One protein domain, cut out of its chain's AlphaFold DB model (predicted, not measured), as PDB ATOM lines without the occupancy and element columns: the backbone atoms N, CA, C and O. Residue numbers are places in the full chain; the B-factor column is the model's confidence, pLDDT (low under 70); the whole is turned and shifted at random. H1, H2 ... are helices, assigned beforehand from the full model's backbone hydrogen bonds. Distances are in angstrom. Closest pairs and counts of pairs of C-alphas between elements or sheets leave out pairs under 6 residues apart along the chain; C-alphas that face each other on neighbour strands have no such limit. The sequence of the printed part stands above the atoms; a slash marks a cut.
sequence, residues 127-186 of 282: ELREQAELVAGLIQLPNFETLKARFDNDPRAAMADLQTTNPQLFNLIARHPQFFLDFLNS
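AT A GLANCE: This is residues 127 to 186 of the 282 residues of a protein of Neobodo designis (UniProt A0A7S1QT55). Four short helices, H1, H2, H3 and H4, make a loose ring in which H1 and H2 come close only near the link between them, and H5 touches no helix but is near H1, H2 and H4, on the side of the ring away from H3. The printed part has 60 residues with five named helices, H1 to H5 in chain order, and no named strand; its class is all helix. It is compact, with a radius of gyration of the C-alphas of 10.6 A, and rounded, spanning 29 by 24 by 20 A.

IN THESE COORDINATES: Find C-alpha 127 at (87.569, 146.141, 195.573); from there H1, the longest helix, runs 18.6 A to residue 139. H2 takes residues 144 to 153, 14.3 A, and H3 residues 155 to 165, 15.2 A. Look next for H4, residues 167 to 175, 12.6 A, and H5, residues 177 to 185, 12.4 A, which ends at C-alpha 185, (93.443, 126.811, 192.217).

HOW THE PARTS SIT: Begin at H1, which touches H4 at a steep tilt of 45 degrees, opposite ways; their closest C-alphas, of Leu 134 and Leu 172, are 6.2 A apart. H4 and H3 form a helical hairpin at a steep tilt of 44 degrees, closest at the C-alphas of Gln 163 and Phe 170, 5.6 A. H3 and H2 form another, at a shallow tilt of 34.7 degrees, only just short of steep, with C-alphas 151 and 158 closest at 5.4 A. H5 is close to but not clearly touching H1, H2 and H4, and apart from H3. In each helix every O i to N i+4 pair is within hydrogen-bond range.

THE WHOLE: The C-alphas of Arg 129 and Asn 153, the two farthest apart, are 30.3 A from each other. The printed part has no cut, its four links are tight, and no printed residue is under 70 in pLDDT.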
ATOM      1  N   GLU A 127      86.805 147.322 195.962       88.31
ATOM      2  CA  GLU A 127      87.569 146.141 195.573       88.31
ATOM      3  C   GLU A 127      86.790 144.838 195.798       88.31
ATOM      4  O   GLU A 127      86.703 144.025 194.878       88.31
ATOM      5  N   LEU A 128      86.150 144.671 196.962       88.00
ATOM      6  CA  LEU A 128      85.304 143.503 197.240       88.00
ATOM      7  C   LEU A 128      84.141 143.408 196.250       88.00
ATOM      8  O   LEU A 128      83.803 142.323 195.778       88.00
ATOM      9  N   ARG A 129      83.567 144.555 195.870       89.94
ATOM     10  CA  ARG A 129      82.499 144.604 194.868       89.94
ATOM     11  C   ARG A 129      82.969 144.128 193.491       89.94
ATOM     12  O   ARG A 129      82.259 143.362 192.843       89.94
ATOM     13  N   GLU A 130      84.157 144.541 193.046       92.88
ATOM     14  CA  GLU A 130      84.728 144.072 191.774       92.88
ATOM     15  C   GLU A 130      85.081 142.573 191.814       92.88
ATOM     16  O   GLU A 130      84.868 141.867 190.824       92.88
ATOM     17  N   GLN A 131      85.583 142.067 192.945       91.75
ATOM     18  CA  GLN A 131      85.851 140.636 193.134       91.75
ATOM     19  C   GLN A 131      84.556 139.814 193.092       91.75
ATOM     20  O   GLN A 131      84.500 138.798 192.399       91.75
ATOM     21  N   ALA A 132      83.488 140.283 193.741       90.56
ATOM     22  CA  ALA A 132      82.175 139.642 193.689       90.56
ATOM     23  C   ALA A 132      81.604 139.604 192.259       90.56
ATOM     24  O   ALA A 132      81.082 138.573 191.828       90.56
ATOM     25  N   GLU A 133      81.751 140.689 191.487       94.44
ATOM     26  CA  GLU A 133      81.376 140.715 190.065       94.44
ATOM     27  C   GLU A 133      82.193 139.714 189.232       94.44
ATOM     28  O   GLU A 133      81.648 139.064 188.334       94.44
ATOM     29  N   LEU A 134      83.484 139.547 189.539       92.94
ATOM     30  CA  LEU A 134      84.340 138.557 188.888       92.94
ATOM     31  C   LEU A 134      83.881 137.127 189.203       92.94
ATOM     32  O   LEU A 134      83.732 136.336 188.270       92.94
ATOM     33  N   VAL A 135      83.599 136.803 190.469       91.94
ATOM     34  CA  VAL A 135      83.082 135.479 190.869       91.94
ATOM     35  C   VAL A 135      81.745 135.191 190.189       91.94
ATOM     36  O   VAL A 135      81.594 134.155 189.540       91.94
ATOM     37  N   ALA A 136      80.796 136.128 190.253       92.62
ATOM     38  CA  ALA A 136      79.494 135.980 189.606       92.62
ATOM     39  C   ALA A 136      79.629 135.769 188.087       92.62
ATOM     40  O   ALA A 136      78.929 134.938 187.500       92.62
ATOM     41  N   GLY A 137      80.566 136.482 187.455       92.50
ATOM     42  CA  GLY A 137      80.885 136.325 186.039       92.50
ATOM     43  C   GLY A 137      81.492 134.962 185.692       92.50
ATOM     44  O   GLY A 137      81.183 134.428 184.627       92.50
ATOM     45  N   LEU A 138      82.319 134.384 186.570       91.12
ATOM     46  CA  LEU A 138      82.901 133.049 186.381       91.12
ATOM     47  C   LEU A 138      81.868 131.937 186.565       91.12
ATOM     48  O   LEU A 138      81.824 131.025 185.742       91.12
ATOM     49  N   ILE A 139      81.001 132.042 187.575       89.38
ATOM     50  CA  ILE A 139      79.934 131.062 187.841       89.38
ATOM     51  C   ILE A 139      78.913 131.031 186.693       89.38
ATOM     52  O   ILE A 139      78.407 129.971 186.329       89.38
ATOM     53  N   GLN A 140      78.631 132.176 186.066       90.69
ATOM     54  CA  GLN A 140      77.722 132.241 184.916       90.69
ATOM     55  C   GLN A 140      78.280 131.605 183.636       90.69
ATOM     56  O   GLN A 140      77.517 131.408 182.686       90.69
ATOM     57  N   LEU A 141      79.579 131.285 183.563       89.56
ATOM     58  CA  LEU A 141      80.135 130.620 182.389       89.56
ATOM     59  C   LEU A 141      79.679 129.151 182.360       89.56
ATOM     60  O   LEU A 141      80.159 128.351 183.161       89.56
ATOM     61  N   PRO A 142      78.862 128.730 181.372       82.69
ATOM     62  CA  PRO A 142      78.368 127.350 181.299       82.69
ATOM     63  C   PRO A 142      79.483 126.312 181.093       82.69
ATOM     64  O   PRO A 142      79.252 125.119 181.247       82.69
ATOM     65  N   ASN A 143      80.688 126.762 180.732       88.62
ATOM     66  CA  ASN A 143      81.852 125.932 180.443       88.62
ATOM     67  C   ASN A 143      83.056 126.299 181.332       88.62
ATOM     68  O   ASN A 143      84.195 126.164 180.881       88.62
ATOM     69  N   PHE A 144      82.843 126.796 182.557       91.25
ATOM     70  CA  PHE A 144      83.944 127.192 183.451       91.25
ATOM     71  C   PHE A 144      84.961 126.060 183.671       91.25
ATOM     72  O   PHE A 144      86.164 126.276 183.544       91.25
ATOM     73  N   GLU A 145      84.497 124.826 183.865       89.62
ATOM     74  CA  GLU A 145      85.369 123.655 184.025       89.62
ATOM     75  C   GLU A 145      86.219 123.379 182.768       89.62
ATOM     76  O   GLU A 145      87.405 123.064 182.852       89.62
ATOM     77  N   THR A 146      85.643 123.593 181.576       91.19
ATOM     78  CA  THR A 146      86.386 123.500 180.306       91.19
ATOM     79  C   THR A 146      87.422 124.613 180.191       91.19
ATOM     80  O   THR A 146      88.511 124.384 179.664       91.19
ATOM     81  N   LEU A 147      87.094 125.817 180.670       90.81
ATOM     82  CA  LEU A 147      88.022 126.939 180.699       90.81
ATOM     83  C   LEU A 147      89.193 126.653 181.638       90.81
ATOM     84  O   LEU A 147      90.329 126.838 181.218       90.81
ATOM     85  N   LYS A 148      88.929 126.137 182.842       91.12
ATOM     86  CA  LYS A 148      89.952 125.717 183.808       91.12
ATOM     87  C   LYS A 148      90.870 124.649 183.213       91.12
ATOM     88  O   LYS A 148      92.070 124.871 183.106       91.12
ATOM     89  N   ALA A 149      90.302 123.568 182.671       90.50
ATOM     90  CA  ALA A 149      91.084 122.523 182.014       90.50
ATOM     91  C   ALA A 149      91.912 123.060 180.832       90.50
ATOM     92  O   ALA A 149      93.055 122.653 180.633       90.50
ATOM     93  N   ARG A 150      91.367 123.982 180.027       93.19
ATOM     94  CA  ARG A 150      92.145 124.648 178.970       93.19
ATOM     95  C   ARG A 150      93.232 125.542 179.537       93.19
ATOM     96  O   ARG A 150      94.304 125.561 178.955       93.19
ATOM     97  N   PHE A 151      92.964 126.270 180.610       92.75
ATOM     98  CA  PHE A 151      93.921 127.171 181.233       92.75
ATOM     99  C   PHE A 151      95.131 126.404 181.780       92.75
ATOM    100  O   PHE A 151      96.258 126.839 181.567       92.75
ATOM    101  N   ASP A 152      94.905 125.219 182.351       90.12
ATOM    102  CA  ASP A 152      95.971 124.323 182.821       90.12
ATOM    103  C   ASP A 152      96.863 123.803 181.678       90.12
ATOM    104  O   ASP A 152      98.054 123.560 181.867       90.12
ATOM    105  N   ASN A 153      96.302 123.627 180.474       93.44
ATOM    106  CA  ASN A 153      97.029 123.107 179.310       93.44
ATOM    107  C   ASN A 153      97.654 124.210 178.435       93.44
ATOM    108  O   ASN A 153      98.771 124.060 177.941       93.44
ATOM    109  N   ASP A 154      96.914 125.291 178.185       94.31
ATOM    110  CA  ASP A 154      97.283 126.418 177.326       94.31
ATOM    111  C   ASP A 154      96.589 127.716 177.807       94.31
ATOM    112  O   ASP A 154      95.533 128.114 177.286       94.31
ATOM    113  N   PRO A 155      97.181 128.422 178.791       89.38
ATOM    114  CA  PRO A 155      96.585 129.630 179.364       89.38
ATOM    115  C   PRO A 155      96.451 130.752 178.326       89.38
ATOM    116  O   PRO A 155      95.570 131.608 178.426       89.38
ATOM    117  N   ARG A 156      97.289 130.743 177.283       93.12
ATOM    118  CA  ARG A 156      97.298 131.781 176.248       93.12
ATOM    119  C   ARG A 156      96.095 131.640 175.320       93.12
ATOM    120  O   ARG A 156      95.436 132.639 175.024       93.12
ATOM    121  N   ALA A 157      95.778 130.414 174.905       93.31
ATOM    122  CA  ALA A 157      94.580 130.132 174.119       93.31
ATOM    123  C   ALA A 157      93.292 130.372 174.926       93.31
ATOM    124  O   ALA A 157      92.346 130.956 174.393       93.31
ATOM    125  N   ALA A 158      93.268 129.986 176.208       93.44
ATOM    126  CA  ALA A 158      92.123 130.214 177.092       93.44
ATOM    127  C   ALA A 158      91.798 131.711 177.249       93.44
ATOM    128  O   ALA A 158      90.644 132.113 177.101       93.44
ATOM    129  N   MET A 159      92.815 132.555 177.463       92.69
ATOM    130  CA  MET A 159      92.615 134.004 177.595       92.69
ATOM    131  C   MET A 159      92.186 134.672 176.284       92.69
ATOM    132  O   MET A 159      91.369 135.591 176.312       92.69
ATOM    133  N   ALA A 160      92.678 134.199 175.133       93.19
ATOM    134  CA  ALA A 160      92.226 134.689 173.829       93.19
ATOM    135  C   ALA A 160      90.742 134.359 173.576       93.19
ATOM    136  O   ALA A 160      89.988 135.207 173.097       93.19
ATOM    137  N   ASP A 161      90.307 133.153 173.942       93.31
ATOM    138  CA  ASP A 161      88.907 132.726 173.835       93.31
ATOM    139  C   ASP A 161      88.001 133.566 174.750       93.31
ATOM    140  O   ASP A 161      86.979 134.103 174.305       93.31
ATOM    141  N   LEU A 162      88.432 133.784 175.999       93.69
ATOM    142  CA  LEU A 162      87.722 134.601 176.987       93.69
ATOM    143  C   LEU A 162      87.613 136.065 176.533       93.69
ATOM    144  O   LEU A 162      86.552 136.667 176.673       93.69
ATOM    145  N   GLN A 163      88.643 136.610 175.879       93.94
ATOM    146  CA  GLN A 163      88.597 137.950 175.287       93.94
ATOM    147  C   GLN A 163      87.520 138.082 174.196       93.94
ATOM    148  O   GLN A 163      86.881 139.130 174.088       93.94
ATOM    149  N   THR A 164      87.307 137.036 173.389       95.19
ATOM    150  CA  THR A 164      86.279 137.048 172.332       95.19
ATOM    151  C   THR A 164      84.875 136.763 172.858       95.19
ATOM    152  O   THR A 164      83.909 137.348 172.368       95.19
ATOM    153  N   THR A 165      84.761 135.895 173.863       94.31
ATOM    154  CA  THR A 165      83.477 135.408 174.379       94.31
ATOM    155  C   THR A 165      82.905 136.324 175.459       94.31
ATOM    156  O   THR A 165      81.707 136.601 175.456       94.31
ATOM    157  N   ASN A 166      83.744 136.822 176.371       95.62
ATOM    158  CA  ASN A 166      83.332 137.708 177.457       95.62
ATOM    159  C   ASN A 166      84.385 138.808 177.723       95.62
ATOM    160  O   ASN A 166      85.213 138.690 178.633       95.62
ATOM    161  N   PRO A 167      84.344 139.923 176.967       95.44
ATOM    162  CA  PRO A 167      85.313 141.004 177.126       95.44
ATOM    163  C   PRO A 167      85.188 141.731 178.473       95.44
ATOM    164  O   PRO A 167      86.162 142.325 178.929       95.44
ATOM    165  N   GLN A 168      84.021 141.717 179.128       95.06
ATOM    166  CA  GLN A 168      83.848 142.350 180.442       95.06
ATOM    167  C   GLN A 168      84.588 141.565 181.523       95.06
ATOM    168  O   GLN A 168      85.412 142.135 182.236       95.06
ATOM    169  N   LEU A 169      84.375 140.248 181.562       94.00
ATOM    170  CA  LEU A 169      85.090 139.358 182.468       94.00
ATOM    171  C   LEU A 169      86.599 139.390 182.211       94.00
ATOM    172  O   LEU A 169      87.381 139.448 183.152       94.00
ATOM    173  N   PHE A 170      87.016 139.449 180.942       94.94
ATOM    174  CA  PHE A 170      88.425 139.616 180.595       94.94
ATOM    175  C   PHE A 170      89.038 140.878 181.227       94.94
ATOM    176  O   PHE A 170      90.141 140.826 181.768       94.94
ATOM    177  N   ASN A 171      88.322 142.008 181.195       94.31
ATOM    178  CA  ASN A 171      88.789 143.246 181.821       94.31
ATOM    179  C   ASN A 171      88.856 143.136 183.352       94.31
ATOM    180  O   ASN A 171      89.791 143.675 183.938       94.31
ATOM    181  N   LEU A 172      87.903 142.444 183.988       94.50
ATOM    182  CA  LEU A 172      87.923 142.193 185.434       94.50
ATOM    183  C   LEU A 172      89.111 141.306 185.827       94.50
ATOM    184  O   LEU A 172      89.882 141.679 186.708       94.50
ATOM    185  N   ILE A 173      89.338 140.203 185.109       93.81
ATOM    186  CA  ILE A 173      90.491 139.313 185.326       93.81
ATOM    187  C   ILE A 173      91.811 140.072 185.124       93.81
ATOM    188  O   ILE A 173      92.764 139.886 185.877       93.81
ATOM    189  N   ALA A 174      91.878 140.973 184.139       92.12
ATOM    190  CA  ALA A 174      93.068 141.787 183.895       92.12
ATOM    191  C   ALA A 174      93.360 142.813 185.009       92.12
ATOM    192  O   ALA A 174      94.499 143.284 185.091       92.12
ATOM    193  N   ARG A 175      92.360 143.180 185.826       94.44
ATOM    194  CA  ARG A 175      92.520 144.020 187.029       94.44
ATOM    195  C   ARG A 175      92.856 143.190 188.264       94.44
ATOM    196  O   ARG A 175      93.705 143.614 189.039       94.44
ATOM    197  N   HIS A 176      92.257 142.004 188.386       94.06
ATOM    198  CA  HIS A 176      92.372 141.109 189.544       94.06
ATOM    199  C   HIS A 176      92.967 139.739 189.174       94.06
ATOM    200  O   HIS A 176      92.323 138.703 189.345       94.06
ATOM    201  N   PRO A 177      94.216 139.700 188.668       91.62
ATOM    202  CA  PRO A 177      94.831 138.474 188.167       91.62
ATOM    203  C   PRO A 177      95.079 137.437 189.267       91.62
ATOM    204  O   PRO A 177      94.912 136.245 189.033       91.62
ATOM    205  N   GLN A 178      95.471 137.887 190.463       90.56
ATOM    206  CA  GLN A 178      95.764 137.004 191.595       90.56
ATOM    207  C   GLN A 178      94.510 136.303 192.091       90.56
ATOM    208  O   GLN A 178      94.516 135.091 192.229       90.56
ATOM    209  N   PHE A 179      93.429 137.060 192.277       91.69
ATOM    210  CA  PHE A 179      92.154 136.515 192.718       91.69
ATOM    211  C   PHE A 179      91.614 135.480 191.725       91.69
ATOM    212  O   PHE A 179      91.132 134.432 192.126       91.69
ATOM    213  N   PHE A 180      91.753 135.726 190.418       93.19
ATOM    214  CA  PHE A 180      91.377 134.740 189.404       93.19
ATOM    215  C   PHE A 180      92.209 133.450 189.488       93.19
ATOM    216  O   PHE A 180      91.649 132.361 189.387       93.19
ATOM    217  N   LEU A 181      93.532 133.555 189.665       90.56
ATOM    218  CA  LEU A 181      94.402 132.381 189.813       90.56
ATOM    219  C   LEU A 181      94.106 131.615 191.105       90.56
ATOM    220  O   LEU A 181      94.054 130.390 191.084       90.56
ATOM    221  N   ASP A 182      93.882 132.332 192.201       89.19
ATOM    222  CA  ASP A 182      93.496 131.752 193.482       89.19
ATOM    223  C   ASP A 182      92.150 131.030 193.365       89.19
ATOM    224  O   ASP A 182      92.042 129.860 193.704       89.19
ATOM    225  N   PHE A 183      91.162 131.659 192.723       90.50
ATOM    226  CA  PHE A 183      89.868 131.047 192.433       90.50
ATOM    227  C   PHE A 183      89.975 129.805 191.533       90.50
ATOM    228  O   PHE A 183      89.243 128.837 191.725       90.50
ATOM    229  N   LEU A 184      90.886 129.794 190.551       90.00
ATOM    230  CA  LEU A 184      91.132 128.608 189.722       90.00
ATOM    231  C   LEU A 184      91.789 127.472 190.512       90.00
ATOM    232  O   LEU A 184      91.449 126.308 190.285       90.00
ATOM    233  N   ASN A 185      92.725 127.792 191.404       85.12
ATOM    234  CA  ASN A 185      93.443 126.811 192.217       85.12
ATOM    235  C   ASN A 185      92.623 126.329 193.417       85.12
ATOM    236  O   ASN A 185      92.826 125.204 193.873       85.12
ATOM    237  N   SER A 186      91.681 127.145 193.884       83.19
ATOM    238  CA  SER A 186      90.776 126.793 194.963       83.19
ATOM    239  C   SER A 186      89.861 125.643 194.515       83.19
ATOM    240  O   SER A 186      89.271 125.694 193.423       83.19
TER     241      SER A 186